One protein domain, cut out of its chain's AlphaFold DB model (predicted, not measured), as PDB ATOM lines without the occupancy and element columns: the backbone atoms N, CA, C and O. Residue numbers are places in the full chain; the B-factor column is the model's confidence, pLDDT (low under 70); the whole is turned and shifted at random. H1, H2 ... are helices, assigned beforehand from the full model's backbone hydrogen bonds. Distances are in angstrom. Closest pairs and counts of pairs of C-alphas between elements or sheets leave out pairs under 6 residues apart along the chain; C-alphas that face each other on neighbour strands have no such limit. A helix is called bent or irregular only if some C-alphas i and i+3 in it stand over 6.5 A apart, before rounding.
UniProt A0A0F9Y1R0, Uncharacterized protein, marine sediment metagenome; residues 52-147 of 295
ATOM      1  N   VAL A  52     107.046  97.600 186.564       45.78
ATOM      2  CA  VAL A  52     106.733  96.748 185.395       45.78
ATOM      3  C   VAL A  52     105.482  97.256 184.662       45.78
ATOM      4  O   VAL A  52     105.457  97.218 183.433       45.78
ATOM      5  N   GLU A  53     104.504  97.828 185.376       52.72
ATOM      6  CA  GLU A  53     103.330  98.468 184.759       52.72
ATOM      7  C   GLU A  53     103.695  99.687 183.890       52.72
ATOM      8  O   GLU A  53     103.088  99.908 182.840       52.72
ATOM      9  N   GLU A  54     104.737 100.439 184.253       57.66
ATOM     10  CA  GLU A  54     105.161 101.642 183.531       57.66
ATOM     11  C   GLU A  54     105.833 101.287 182.194       57.66
ATOM     12  O   GLU A  54     105.493 101.842 181.149       57.66
ATOM     13  N   LYS A  55     106.716 100.277 182.176       56.34
ATOM     14  CA  LYS A  55     107.335  99.804 180.922       56.34
ATOM     15  C   LYS A  55     106.318  99.207 179.951       56.34
ATOM     16  O   LYS A  55     106.434  99.417 178.742       56.34
ATOM     17  N   THR A  56     105.316  98.486 180.460       58.09
ATOM     18  CA  THR A  56     104.218  97.971 179.627       58.09
ATOM     19  C   THR A  56     103.389  99.113 179.026       58.09
ATOM     20  O   THR A  56     102.982  99.020 177.864       58.09
ATOM     21  N   SER A  57     103.215 100.219 179.758       71.62
ATOM     22  CA  SER A  57     102.552 101.425 179.247       71.62
ATOM     23  C   SER A  57     103.300 102.031 178.051       71.62
ATOM     24  O   SER A  57     102.719 102.191 176.975       71.62
ATOM     25  N   TYR A  58     104.612 102.267 178.168       74.38
ATOM     26  CA  TYR A  58     105.383 102.919 177.100       74.38
ATOM     27  C   TYR A  58     105.498 102.075 175.829       74.38
ATOM     28  O   TYR A  58     105.297 102.587 174.726       74.38
ATOM     29  N   ALA A  59     105.741 100.768 175.963       75.44
ATOM     30  CA  ALA A  59     105.784  99.865 174.812       75.44
ATOM     31  C   ALA A  59     104.450  99.852 174.043       75.44
ATOM     32  O   ALA A  59     104.438  99.752 172.816       75.44
ATOM     33  N   THR A  60     103.323 100.004 174.744       79.62
ATOM     34  CA  THR A  60     102.000 100.092 174.109       79.62
ATOM     35  C   THR A  60     101.862 101.367 173.277       79.62
ATOM     36  O   THR A  60     101.303 101.325 172.183       79.62
ATOM     37  N   ILE A  61     102.397 102.491 173.758       78.38
ATOM     38  CA  ILE A  61     102.353 103.782 173.055       78.38
ATOM     39  C   ILE A  61     103.260 103.769 171.820       78.38
ATOM     40  O   ILE A  61     102.835 104.221 170.758       78.38
ATOM     41  N   ILE A  62     104.466 103.203 171.933       77.75
ATOM     42  CA  ILE A  62     105.428 103.092 170.822       77.75
ATOM     43  C   ILE A  62     104.838 102.295 169.652       77.75
ATOM     44  O   ILE A  62     105.051 102.648 168.498       77.75
ATOM     45  N   ASN A  63     104.062 101.250 169.942       79.56
ATOM     46  CA  ASN A  63     103.497 100.365 168.921       79.56
ATOM     47  C   ASN A  63     102.182 100.873 168.299       79.56
ATOM     48  O   ASN A  63     101.604 100.181 167.456       79.56
ATOM     49  N   LYS A  64     101.674 102.052 168.688       82.94
ATOM     50  CA  LYS A  64     100.488 102.631 168.041       82.94
ATOM     51  C   LYS A  64     100.833 103.111 166.618       82.94
ATOM     52  O   LYS A  64     101.854 103.782 166.449       82.94
ATOM     53  N   PRO A  65      99.971 102.857 165.614       77.94
ATOM     54  CA  PRO A  65     100.222 103.252 164.228       77.94
ATOM     55  C   PRO A  65     100.388 104.773 164.074       77.94
ATOM     56  O   PRO A  65      99.874 105.553 164.880       77.94
ATOM     57  N   ALA A  66     101.125 105.188 163.042       75.69
ATOM     58  CA  ALA A  66     101.452 106.591 162.774       75.69
ATOM     59  C   ALA A  66     100.256 107.419 162.272       75.69
ATOM     60  O   ALA A  66     100.241 108.636 162.448       75.69
ATOM     61  N   ASP A  67      99.242 106.770 161.687       74.69
ATOM     62  CA  ASP A  67      98.111 107.432 161.017       74.69
ATOM     63  C   ASP A  67      97.334 108.403 161.932       74.69
ATOM     64  O   ASP A  67      96.823 109.426 161.462       74.69
ATOM     65  N   ASP A  68      97.334 108.154 163.247       74.81
ATOM     66  CA  ASP A  68      96.693 109.007 164.259       74.81
ATOM     67  C   ASP A  68      97.366 110.389 164.414       74.81
ATOM     68  O   ASP A  68      96.713 111.362 164.804       74.81
ATOM     69  N   LEU A  69      98.652 110.523 164.065       75.38
ATOM     70  CA  LEU A  69      99.420 111.766 164.242       75.38
ATOM     71  C   LEU A  69      99.162 112.798 163.128       75.38
ATOM     72  O   LEU A  69      99.436 113.988 163.308       75.38
ATOM     73  N   SER A  70      98.581 112.377 162.000       67.12
ATOM     74  CA  SER A  70      98.363 113.223 160.812       67.12
ATOM     75  C   SER A  70      97.477 114.448 161.085       67.12
ATOM     76  O   SER A  70      97.722 115.534 160.555       67.12
ATOM     77  N   SER A  71      96.485 114.309 161.970       68.19
ATOM     78  CA  SER A  71      95.585 115.400 162.376       68.19
ATOM     79  C   SER A  71      96.233 116.417 163.330       68.19
ATOM     80  O   SER A  71      95.705 117.516 163.516       68.19
ATOM     81  N   SER A  72      97.402 116.081 163.883       80.88
ATOM     82  CA  SER A  72      98.101 116.837 164.928       80.88
ATOM     83  C   SER A  72      99.489 117.328 164.504       80.88
ATOM     84  O   SER A  72     100.242 117.785 165.359       80.88
ATOM     85  N   ARG A  73      99.830 117.305 163.207       82.00
ATOM     86  CA  ARG A  73     101.169 117.673 162.694       82.00
ATOM     87  C   ARG A  73     101.731 118.973 163.270       82.00
ATOM     88  O   ARG A  73     102.865 118.990 163.727       82.00
ATOM     89  N   LEU A  74     100.930 120.041 163.328       79.56
ATOM     90  CA  LEU A  74     101.376 121.319 163.898       79.56
ATOM     91  C   LEU A  74     101.710 121.219 165.391       79.56
ATOM     92  O   LEU A  74     102.670 121.833 165.836       79.56
ATOM     93  N   LYS A  75     100.943 120.441 166.161       89.06
ATOM     94  CA  LYS A  75     101.216 120.229 167.589       89.06
ATOM     95  C   LYS A  75     102.489 119.413 167.790       89.06
ATOM     96  O   LYS A  75     103.293 119.756 168.642       89.06
ATOM     97  N   VAL A  76     102.694 118.383 166.968       90.69
ATOM     98  CA  VAL A  76     103.912 117.560 167.010       90.69
ATOM     99  C   VAL A  76     105.141 118.376 166.597       90.69
ATOM    100  O   VAL A  76     106.187 118.248 167.218       90.69
ATOM    101  N   GLY A  77     105.012 119.281 165.622       92.94
ATOM    102  CA  GLY A  77     106.089 120.201 165.249       92.94
ATOM    103  C   GLY A  77     106.557 121.082 166.415       92.94
ATOM    104  O   GLY A  77     107.758 121.268 166.597       92.94
ATOM    105  N   VAL A  78     105.636 121.566 167.257       95.50
ATOM    106  CA  VAL A  78     105.980 122.388 168.436       95.50
ATOM    107  C   VAL A  78     106.912 121.642 169.399       95.50
ATOM    108  O   VAL A  78     107.853 122.246 169.909       95.50
ATOM    109  N   ILE A  79     106.737 120.326 169.560       96.50
ATOM    110  CA  ILE A  79     107.581 119.483 170.425       96.50
ATOM    111  C   ILE A  79     109.061 119.579 170.019       96.50
ATOM    112  O   ILE A  79     109.926 119.638 170.882       96.50
ATOM    113  N   PHE A  80     109.385 119.654 168.724       97.06
ATOM    114  CA  PHE A  80     110.782 119.737 168.274       97.06
ATOM    115  C   PHE A  80     111.431 121.112 168.499       97.06
ATOM    116  O   PHE A  80     112.663 121.232 168.486       97.06
ATOM    117  N   VAL A  81     110.621 122.148 168.719       96.94
ATOM    118  CA  VAL A  81     111.079 123.517 168.990       96.94
ATOM    119  C   VAL A  81     111.206 123.773 170.496       96.94
ATOM    120  O   VAL A  81     111.990 124.626 170.908       96.94
ATOM    121  N   GLU A  82     110.464 123.036 171.324       96.81
ATOM    122  CA  GLU A  82     110.464 123.198 172.775       96.81
ATOM    123  C   GLU A  82     111.661 122.515 173.456       96.81
ATOM    124  O   GLU A  82     111.874 121.304 173.387       96.81
ATOM    125  N   ASP A  83     112.422 123.306 174.211       96.81
ATOM    126  CA  ASP A  83     113.629 122.827 174.884       96.81
ATOM    127  C   ASP A  83     113.349 121.930 176.095       96.81
ATOM    128  O   ASP A  83     114.252 121.218 176.530       96.81
ATOM    129  N   ASP A  84     112.134 121.932 176.655       96.88
ATOM    130  CA  ASP A  84     111.810 121.202 177.894       96.88
ATOM    131  C   ASP A  84     111.150 119.830 177.672       96.88
ATOM    132  O   ASP A  84     110.689 119.167 178.603       96.88
ATOM    133  N   ILE A  85     111.145 119.349 176.430       97.94
ATOM    134  CA  ILE A  85     110.637 118.015 176.114       97.94
ATOM    135  C   ILE A  85     111.615 116.936 176.581       97.94
ATOM    136  O   ILE A  85     112.831 117.023 176.365       97.94
ATOM    137  N   SER A  86     111.092 115.896 177.227       97.44
ATOM    138  CA  SER A  86     111.886 114.764 177.686       97.44
ATOM    139  C   SER A  86     112.469 113.966 176.508       97.44
ATOM    140  O   SER A  86     111.755 113.694 175.543       97.44
ATOM    141  N   PRO A  87     113.732 113.501 176.585       97.81
ATOM    142  CA  PRO A  87     114.352 112.694 175.531       97.81
ATOM    143  C   PRO A  87     113.537 111.459 175.107       97.81
ATOM    144  O   PRO A  87     113.524 111.101 173.932       97.81
ATOM    145  N   LEU A  88     112.807 110.833 176.039       96.56
ATOM    146  CA  LEU A  88     111.971 109.662 175.748       96.56
ATOM    147  C   LEU A  88     110.810 109.984 174.790       96.56
ATOM    148  O   LEU A  88     110.430 109.146 173.979       96.56
ATOM    149  N   VAL A  89     110.272 111.206 174.839       96.69
ATOM    150  CA  VAL A  89     109.202 111.659 173.933       96.69
ATOM    151  C   VAL A  89     109.710 111.689 172.494       96.69
ATOM    152  O   VAL A  89     109.031 111.194 171.596       96.69
ATOM    153  N   TYR A  90     110.931 112.192 172.280       97.00
ATOM    154  CA  TYR A  90     111.564 112.166 170.961       97.00
ATOM    155  C   TYR A  90     111.775 110.744 170.463       97.00
ATOM    156  O   TYR A  90     111.511 110.469 169.299       97.00
ATOM    157  N   GLU A  91     112.181 109.827 171.340       95.44
ATOM    158  CA  GLU A  91     112.320 108.428 170.960       95.44
ATOM    159  C   GLU A  91     110.999 107.833 170.450       95.44
ATOM    160  O   GLU A  91     110.959 107.219 169.383       95.44
ATOM    161  N   ILE A  92     109.916 108.033 171.210       94.62
ATOM    162  CA  ILE A  92     108.582 107.528 170.872       94.62
ATOM    163  C   ILE A  92     108.127 108.115 169.534       94.62
ATOM    164  O   ILE A  92     107.685 107.371 168.657       94.62
ATOM    165  N   LEU A  93     108.249 109.433 169.361       94.50
ATOM    166  CA  LEU A  93     107.832 110.122 168.142       94.50
ATOM    167  C   LEU A  93     108.634 109.666 166.926       94.50
ATOM    168  O   LEU A  93     108.042 109.247 165.934       94.50
ATOM    169  N   LEU A  94     109.964 109.695 167.002       94.50
ATOM    170  CA  LEU A  94     110.823 109.337 165.875       94.50
ATOM    171  C   LEU A  94     110.648 107.866 165.482       94.50
ATOM    172  O   LEU A  94     110.588 107.565 164.292       94.50
ATOM    173  N   ARG A  95     110.461 106.954 166.449       92.75
ATOM    174  CA  ARG A  95     110.124 105.550 166.155       92.75
ATOM    175  C   ARG A  95     108.763 105.398 165.478       92.75
ATOM    176  O   ARG A  95     108.637 104.595 164.559       92.75
ATOM    177  N   ARG A  96     107.743 106.150 165.903       91.00
ATOM    178  CA  ARG A  96     106.411 106.089 165.273       91.00
ATOM    179  C   ARG A  96     106.412 106.675 163.861       91.00
ATOM    180  O   ARG A  96     105.706 106.156 163.005       91.00
ATOM    181  N   LEU A  97     107.193 107.724 163.618       90.56
ATOM    182  CA  LEU A  97     107.226 108.444 162.341       90.56
ATOM    183  C   LEU A  97     108.145 107.783 161.311       90.56
ATOM    184  O   LEU A  97     107.750 107.578 160.167       90.56
ATOM    185  N   PHE A  98     109.364 107.440 161.720       91.19
ATOM    186  CA  PHE A  98     110.429 106.976 160.826       91.19
ATOM    187  C   PHE A  98     110.751 105.486 161.004       91.19
ATOM    188  O   PHE A  98     111.666 104.958 160.368       91.19
ATOM    189  N   GLY A  99     109.995 104.787 161.855       90.38
ATOM    190  CA  GLY A  99     110.248 103.392 162.189       90.38
ATOM    191  C   GLY A  99     111.568 103.230 162.935       90.38
ATOM    192  O   GLY A  99     112.009 104.109 163.671       90.38
ATOM    193  N   ASN A 100     112.231 102.097 162.719       88.69
ATOM    194  CA  ASN A 100     113.551 101.868 163.297       88.69
ATOM    195  C   ASN A 100     114.680 102.490 162.474       88.69
ATOM    196  O   ASN A 100     115.786 102.483 162.966       88.69
ATOM    197  N   ASN A 101     114.437 103.056 161.286       85.06
ATOM    198  CA  ASN A 101     115.506 103.475 160.363       85.06
ATOM    199  C   ASN A 101     116.399 104.609 160.903       85.06
ATOM    200  O   ASN A 101     117.529 104.779 160.459       85.06
ATOM    201  N   TRP A 102     115.898 105.406 161.852       88.19
ATOM    202  CA  TRP A 102     116.688 106.471 162.476       88.19
ATOM    203  C   TRP A 102     117.627 105.954 163.584       88.19
ATOM    204  O   TRP A 102     118.571 106.647 163.969       88.19
ATOM    205  N   ILE A 103     117.385 104.740 164.085       87.44
ATOM    206  CA  ILE A 103     118.259 103.982 164.990       87.44
ATOM    207  C   ILE A 103     118.965 102.929 164.124       87.44
ATOM    208  O   ILE A 103     118.410 102.462 163.136       87.44
ATOM    209  N   ALA A 104     120.209 102.568 164.415       75.56
ATOM    210  CA  ALA A 104     120.860 101.535 163.615       75.56
ATOM    211  C   ALA A 104     120.131 100.191 163.823       75.56
ATOM    212  O   ALA A 104     119.979  99.779 164.973       75.56
ATOM    213  N   PRO A 105     119.660  99.490 162.773       63.09
ATOM    214  CA  PRO A 105     119.260  98.101 162.930       63.09
ATOM    215  C   PRO A 105     120.509  97.260 163.222       63.09
ATOM    216  O   PRO A 105     121.524  97.439 162.549       63.09
ATOM    217  N   ASP A 106     120.393  96.338 164.183       61.28
ATOM    218  CA  ASP A 106     121.472  95.628 164.901       61.28
ATOM    219  C   ASP A 106     122.627  95.023 164.072       61.28
ATOM    220  O   ASP A 106     123.641  94.666 164.655       61.28
ATOM    221  N   ASP A 107     122.559  94.943 162.740       60.41
ATOM    222  CA  ASP A 107     123.596  94.291 161.924       60.41
ATOM    223  C   ASP A 107     123.910  94.974 160.574       60.41
ATOM    224  O   ASP A 107     124.761  94.492 159.820       60.41
ATOM    225  N   LEU A 108     123.258  96.093 160.228       61.25
ATOM    226  CA  LEU A 108     123.418  96.745 158.919       61.25
ATOM    227  C   LEU A 108     123.726  98.235 159.087       61.25
ATOM    228  O   LEU A 108     122.849  99.094 159.065       61.25
ATOM    229  N   TYR A 109     125.020  98.533 159.212       63.31
ATOM    230  CA  TYR A 109     125.571  99.889 159.326       63.31
ATOM    231  C   TYR A 109     125.294 100.802 158.119       63.31
ATOM    232  O   TYR A 109     125.591 101.992 158.188       63.31
ATOM    233  N   GLU A 110     124.765 100.280 157.013       70.94
ATOM    234  CA  GLU A 110     124.622 101.050 155.774       70.94
ATOM    235  C   GLU A 110     123.454 102.054 155.805       70.94
ATOM    236  O   GLU A 110     123.501 103.031 155.061       70.94
ATOM    237  N   ASP A 111     122.480 101.899 156.716       75.00
ATOM    238  CA  ASP A 111     121.228 102.679 156.689       75.00
ATOM    239  C   ASP A 111     120.983 103.579 157.918       75.00
ATOM    240  O   ASP A 111     119.882 104.112 158.087       75.00
ATOM    241  N   VAL A 112     121.982 103.797 158.783       82.19
ATOM    242  CA  VAL A 112     121.808 104.684 159.950       82.19
ATOM    243  C   VAL A 112     121.661 106.129 159.487       82.19
ATOM    244  O   VAL A 112     122.551 106.680 158.835       82.19
ATOM    245  N   TRP A 113     120.555 106.775 159.859       91.81
ATOM    246  CA  TRP A 113     120.360 108.186 159.540       91.81
ATOM    247  C   TRP A 113     121.440 109.047 160.196       91.81
ATOM    248  O   TRP A 113     121.623 109.026 161.417       91.81
ATOM    249  N   THR A 114     122.123 109.846 159.376       92.75
ATOM    250  CA  THR A 114     123.016 110.891 159.878       92.75
ATOM    251  C   THR A 114     122.194 112.000 160.544       92.75
ATOM    252  O   THR A 114     120.993 112.128 160.265       92.75
ATOM    253  N   PRO A 115     122.805 112.841 161.400       95.00
ATOM    254  CA  PRO A 115     122.109 113.972 162.008       95.00
ATOM    255  C   PRO A 115     121.376 114.839 160.972       95.00
ATOM    256  O   PRO A 115     120.221 115.202 161.174       95.00
ATOM    257  N   GLU A 116     122.004 115.109 159.826       96.12
ATOM    258  CA  GLU A 116     121.432 115.909 158.736       96.12
ATOM    259  C   GLU A 116     120.164 115.276 158.154       96.12
ATOM    260  O   GLU A 116     119.198 115.993 157.881       96.12
ATOM    261  N   THR A 117     120.136 113.948 158.008       95.44
ATOM    262  CA  THR A 117     118.949 113.215 157.547       95.44
ATOM    263  C   THR A 117     117.817 113.315 158.565       95.44
ATOM    264  O   THR A 117     116.676 113.556 158.175       95.44
ATOM    265  N   ILE A 118     118.120 113.210 159.865       95.88
ATOM    266  CA  ILE A 118     117.116 113.369 160.931       95.88
ATOM    267  C   ILE A 118     116.513 114.778 160.892       95.88
ATOM    268  O   ILE A 118     115.291 114.922 160.920       95.88
ATOM    269  N   TRP A 119     117.345 115.821 160.792       97.00
ATOM    270  CA  TRP A 119     116.863 117.207 160.746       97.00
ATOM    271  C   TRP A 119     116.028 117.475 159.500       97.00
ATOM    272  O   TRP A 119     114.949 118.046 159.621       97.00
ATOM    273  N   SER A 120     116.488 117.001 158.341       96.62
ATOM    274  CA  SER A 120     115.755 117.148 157.079       96.62
ATOM    275  C   SER A 120     114.412 116.420 157.128       96.62
ATOM    276  O   SER A 120     113.408 116.974 156.697       96.62
ATOM    277  N   GLY A 121     114.364 115.218 157.713       94.94
ATOM    278  CA  GLY A 121     113.123 114.462 157.871       94.94
ATOM    279  C   GLY A 121     112.120 115.143 158.806       94.94
ATOM    280  O   GLY A 121     110.923 115.155 158.522       94.94
ATOM    281  N   ILE A 122     112.589 115.755 159.900       95.69
ATOM    282  CA  ILE A 122     111.727 116.537 160.803       95.69
ATOM    283  C   ILE A 122     111.223 117.811 160.105       95.69
ATOM    284  O   ILE A 122     110.040 118.136 160.202       95.69
ATOM    285  N   GLU A 123     112.091 118.517 159.380       96.56
ATOM    286  CA  GLU A 123     111.715 119.728 158.646       96.56
ATOM    287  C   GLU A 123     110.730 119.425 157.507       96.56
ATOM    288  O   GLU A 123     109.761 120.160 157.331       96.56
ATOM    289  N   GLU A 124     110.914 118.325 156.776       95.38
ATOM    290  CA  GLU A 124     110.010 117.906 155.699       95.38
ATOM    291  C   GLU A 124     108.621 117.515 156.231       95.38
ATOM    292  O   GLU A 124     107.606 117.942 155.675       95.38
ATOM    293  N   GLU A 125     108.555 116.749 157.326       93.94
ATOM    294  CA  GLU A 125     107.277 116.271 157.872       93.94
ATOM    295  C   GLU A 125     106.505 117.368 158.632       93.94
ATOM    296  O   GLU A 125     105.270 117.410 158.580       93.94
ATOM    297  N   PHE A 126     107.206 118.274 159.329       94.44
ATOM    298  CA  PHE A 126     106.586 119.241 160.249       94.44
ATOM    299  C   PHE A 126     106.786 120.715 159.885       94.44
ATOM    300  O   PHE A 126     106.111 121.572 160.462       94.44
ATOM    301  N   GLY A 127     107.674 121.038 158.944       95.44
ATOM    302  CA  GLY A 127     107.986 122.418 158.562       95.44
ATOM    303  C   GLY A 127     108.690 123.217 159.662       95.44
ATOM    304  O   GLY A 127     108.535 124.438 159.714       95.44
ATOM    305  N   VAL A 128     109.403 122.544 160.572       96.75
ATOM    306  CA  VAL A 128     110.118 123.172 161.694       96.75
ATOM    307  C   VAL A 128     111.562 122.687 161.767       96.75
ATOM    308  O   VAL A 128     111.844 121.513 161.541       96.75
ATOM    309  N   GLU A 129     112.471 123.584 162.146       97.19
ATOM    310  CA  GLU A 129     113.846 123.217 162.473       97.19
ATOM    311  C   GLU A 129     113.955 122.917 163.979       97.19
ATOM    312  O   GLU A 129     113.585 123.772 164.793       97.19
ATOM    313  N   PRO A 130     114.478 121.744 164.385       97.69
ATOM    314  CA  PRO A 130     114.664 121.435 165.797       97.69
ATOM    315  C   PRO A 130     115.610 122.410 166.499       97.69
ATOM    316  O   PRO A 130     116.641 122.811 165.942       97.69
ATOM    317  N   SER A 131     115.310 122.735 167.757       97.81
ATOM    318  CA  SER A 131     116.207 123.556 168.572       97.81
ATOM    319  C   SER A 131     117.551 122.848 168.803       97.81
ATOM    320  O   SER A 131     117.668 121.627 168.693       97.81
ATOM    321  N   ARG A 132     118.596 123.599 169.175       97.44
ATOM    322  CA  ARG A 132     119.907 123.003 169.482       97.44
ATOM    323  C   ARG A 132     119.826 121.967 170.610       97.44
ATOM    324  O   ARG A 132     120.408 120.898 170.476       97.44
ATOM    325  N   LEU A 133     119.106 122.271 171.691       98.00
ATOM    326  CA  LEU A 133     118.944 121.345 172.817       98.00
ATOM    327  C   LEU A 133     118.160 120.098 172.403       98.00
ATOM    328  O   LEU A 133     118.501 118.992 172.818       98.00
ATOM    329  N   THR A 134     117.153 120.258 171.546       98.12
ATOM    330  CA  THR A 134     116.425 119.134 170.956       98.12
ATOM    331  C   THR A 134     117.340 118.254 170.112       98.12
ATOM    332  O   THR A 134     117.327 117.034 170.281       98.12
ATOM    333  N   LYS A 135     118.183 118.854 169.263       98.25
ATOM    334  CA  LYS A 135     119.178 118.119 168.469       98.25
ATOM    335  C   LYS A 135     120.115 117.311 169.374       98.25
ATOM    336  O   LYS A 135     120.270 116.110 169.164       98.25
ATOM    337  N   ASP A 136     120.654 117.933 170.425       98.31
ATOM    338  CA  ASP A 136     121.551 117.274 171.385       98.31
ATOM    339  C   ASP A 136     120.865 116.093 172.102       98.31
ATOM    340  O   ASP A 136     121.462 115.027 172.259       98.31
ATOM    341  N   LYS A 137     119.589 116.233 172.489       98.31
ATOM    342  CA  LYS A 137     118.806 115.145 173.105       98.31
ATOM    343  C   LYS A 137     118.534 113.996 172.146       98.31
ATOM    344  O   LYS A 137     118.680 112.844 172.543       98.31
ATOM    345  N   ILE A 138     118.135 114.292 170.910       97.75
ATOM    346  CA  ILE A 138     117.854 113.269 169.896       97.75
ATOM    347  C   ILE A 138     119.115 112.446 169.618       97.75
ATOM    348  O   ILE A 138     119.051 111.219 169.618       97.75
ATOM    349  N   LEU A 139     120.269 113.104 169.471       97.25
ATOM    350  CA  LEU A 139     121.548 112.416 169.280       97.25
ATOM    351  C   LEU A 139     121.974 111.620 170.520       97.25
ATOM    352  O   LEU A 139     122.485 110.512 170.385       97.25
ATOM    353  N   ALA A 140     121.719 112.134 171.727       97.56
ATOM    354  CA  ALA A 140     121.973 111.391 172.960       97.56
ATOM    355  C   ALA A 140     121.119 110.112 173.051       97.56
ATOM    356  O   ALA A 140     121.628 109.063 173.439       97.56
ATOM    357  N   VAL A 141     119.844 110.172 172.648       96.81
ATOM    358  CA  VAL A 141     118.965 108.992 172.565       96.81
ATOM    359  C   VAL A 141     119.448 108.024 171.488       96.81
ATOM    360  O   VAL A 141     119.480 106.821 171.732       96.81
ATOM    361  N   GLN A 142     119.852 108.527 170.320       94.94
ATOM    362  CA  GLN A 142     120.387 107.694 169.243       94.94
ATOM    363  C   GLN A 142     121.641 106.934 169.708       94.94
ATOM    364  O   GLN A 142     121.726 105.722 169.522       94.94
ATOM    365  N   LEU A 143     122.576 107.614 170.382       94.19
ATOM    366  CA  LEU A 143     123.786 106.996 170.932       94.19
ATOM    367  C   LEU A 143     123.459 105.947 172.003       94.19
ATOM    368  O   LEU A 143     123.964 104.834 171.928       94.19
ATOM    369  N   MET A 144     122.556 106.271 172.933       94.12
ATOM    370  CA  MET A 144     122.044 105.347 173.958       94.12
ATOM    371  C   MET A 144     121.425 104.068 173.384       94.12
ATOM    372  O   MET A 144     121.385 103.053 174.072       94.12
ATOM    373  N   ARG A 145     120.864 104.132 172.172       92.25
ATOM    374  CA  ARG A 145     120.223 102.991 171.507       92.25
ATOM    375  C   ARG A 145     121.175 102.175 170.647       92.25
ATOM    376  O   ARG A 145     120.915 100.998 170.448       92.25
ATOM    377  N   ASN A 146     122.237 102.797 170.146       91.44
ATOM    378  CA  ASN A 146     123.177 102.168 169.222       91.44
ATOM    379  C   ASN A 146     124.452 101.659 169.908       91.44
ATOM    380  O   ASN A 146     125.229 100.947 169.281       91.44
ATOM    381  N   SER A 147     124.711 102.071 171.150       92.44
ATOM    382  CA  SER A 147     125.942 101.750 171.863       92.44
ATOM    383  C   SER A 147     125.696 101.562 173.358       92.44
ATOM    384  O   SER A 147     124.818 102.194 173.950       92.44
TER     385      SER A 147
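AT A GLANCE: This is residues 52 to 147 of the 295 residues of an uncharacterized protein of marine sediment metagenome (UniProt A0A0F9Y1R0). A sharply kinked helix, H2, wraps past one side of a middle helix, H3, which meets H5 as in a T: the first residues of H3, 87 to 91, pack on residues 137 to 141 of H5. H4 lies on one side of H3, and H1 lies on the opposite side, where its residues 52 to 57 stick out free of the rest. The printed part has 96 residues with five named helices, H1 to H5 in order along the chain, and no named strand; its class is all helix, with 66 of the 96 residues in the helices. The helix packing is mostly crossed, meaning that the helices do not run side by side: 0 of 3 touching pairs with a tilt are at a shallow tilt. The whole is compact, with a radius of gyration of the C-alphas of 13.2 A, and rounded, with spans of 33 by 33 by 25 A.

HOW THE PARTS SIT: The longest helix by residues is H2, residues 66 to 81, which has a kink of 87 degrees near residue 73. It is irregular: C-alphas 71 and 74 are 8.4 A apart, and its line is a rough one. With residues 73 to 77 alone, H2 touches residues 125 to 126 of H4, which is residues 115 to 126. The closest C-alphas of the two are those of Gly 77 and Phe 126, 5.1 A apart, and the helices run opposite ways at a steep tilt of 64 degrees. H2 is close to H3, residues 87 to 98, but not clearly touching it; their closest C-alphas, of Ala 66 and Arg 96, are 5.6 A apart. H2 is also close to H5, residues 132 to 146, but not clearly touching it, with the C-alphas of Phe 80 and Thr 134 the closest at 6.3 A. H3 touches H5 about perpendicular, at 76 degrees, and the closest C-alphas are those of Pro 87 and Lys 137, 5.6 A apart. H3 and H4 are near each other, with no pair of C-alphas within 8 A but 9 pairs within 10 A. H4 and H5 are close but not clearly touching, the C-alphas of Pro 115 and Leu 139 being the closest at 7.5 A. H1, residues 52 to 62, touches residues 92 to 96 of H3. The closest C-alphas of H1 and H3 are those of Ile 62 and Ile 92, 5.4 A apart, and the helices run the same way at a steep tilt of 39 degrees. H1 is apart from H2, H4 and H5. In H1, H3, H4 and H5 every O i to N i+4 pair is within hydrogen-bond range; in H2 4 of 12 are, beside 10 of 13 O i to N i+3 pairs.

IN THESE COORDINATES: H2 is 20.4 A long from first to last C-alpha, from (101.452, 106.591, 162.774) at Ala 66. H5 is 21.1 A long and ends at C-alpha 146 at (123.177, 102.168, 169.222). H3 is 16.3 A long, H4 is 16.5 A and H1 is 15.9 A, beginning at C-alpha 52 at (106.733, 96.748, 185.395).

THE WHOLE: The two C-alphas farthest apart are those of Val 52 and Gly 127, at 37.2 A. The printed part has no cut. The link from H3 to H4, residues 99 to 114, is long, and its C-alphas lie 8 to 21 A from the mean of the C-alphas; the links H1 to H2, H2 to H3 and H4 to H5 are tight. The mean pLDDT of the printed part is 86.8, and the model's confidence is under 70 at residues 52 to 56, 70 to 71 and 105 to 109.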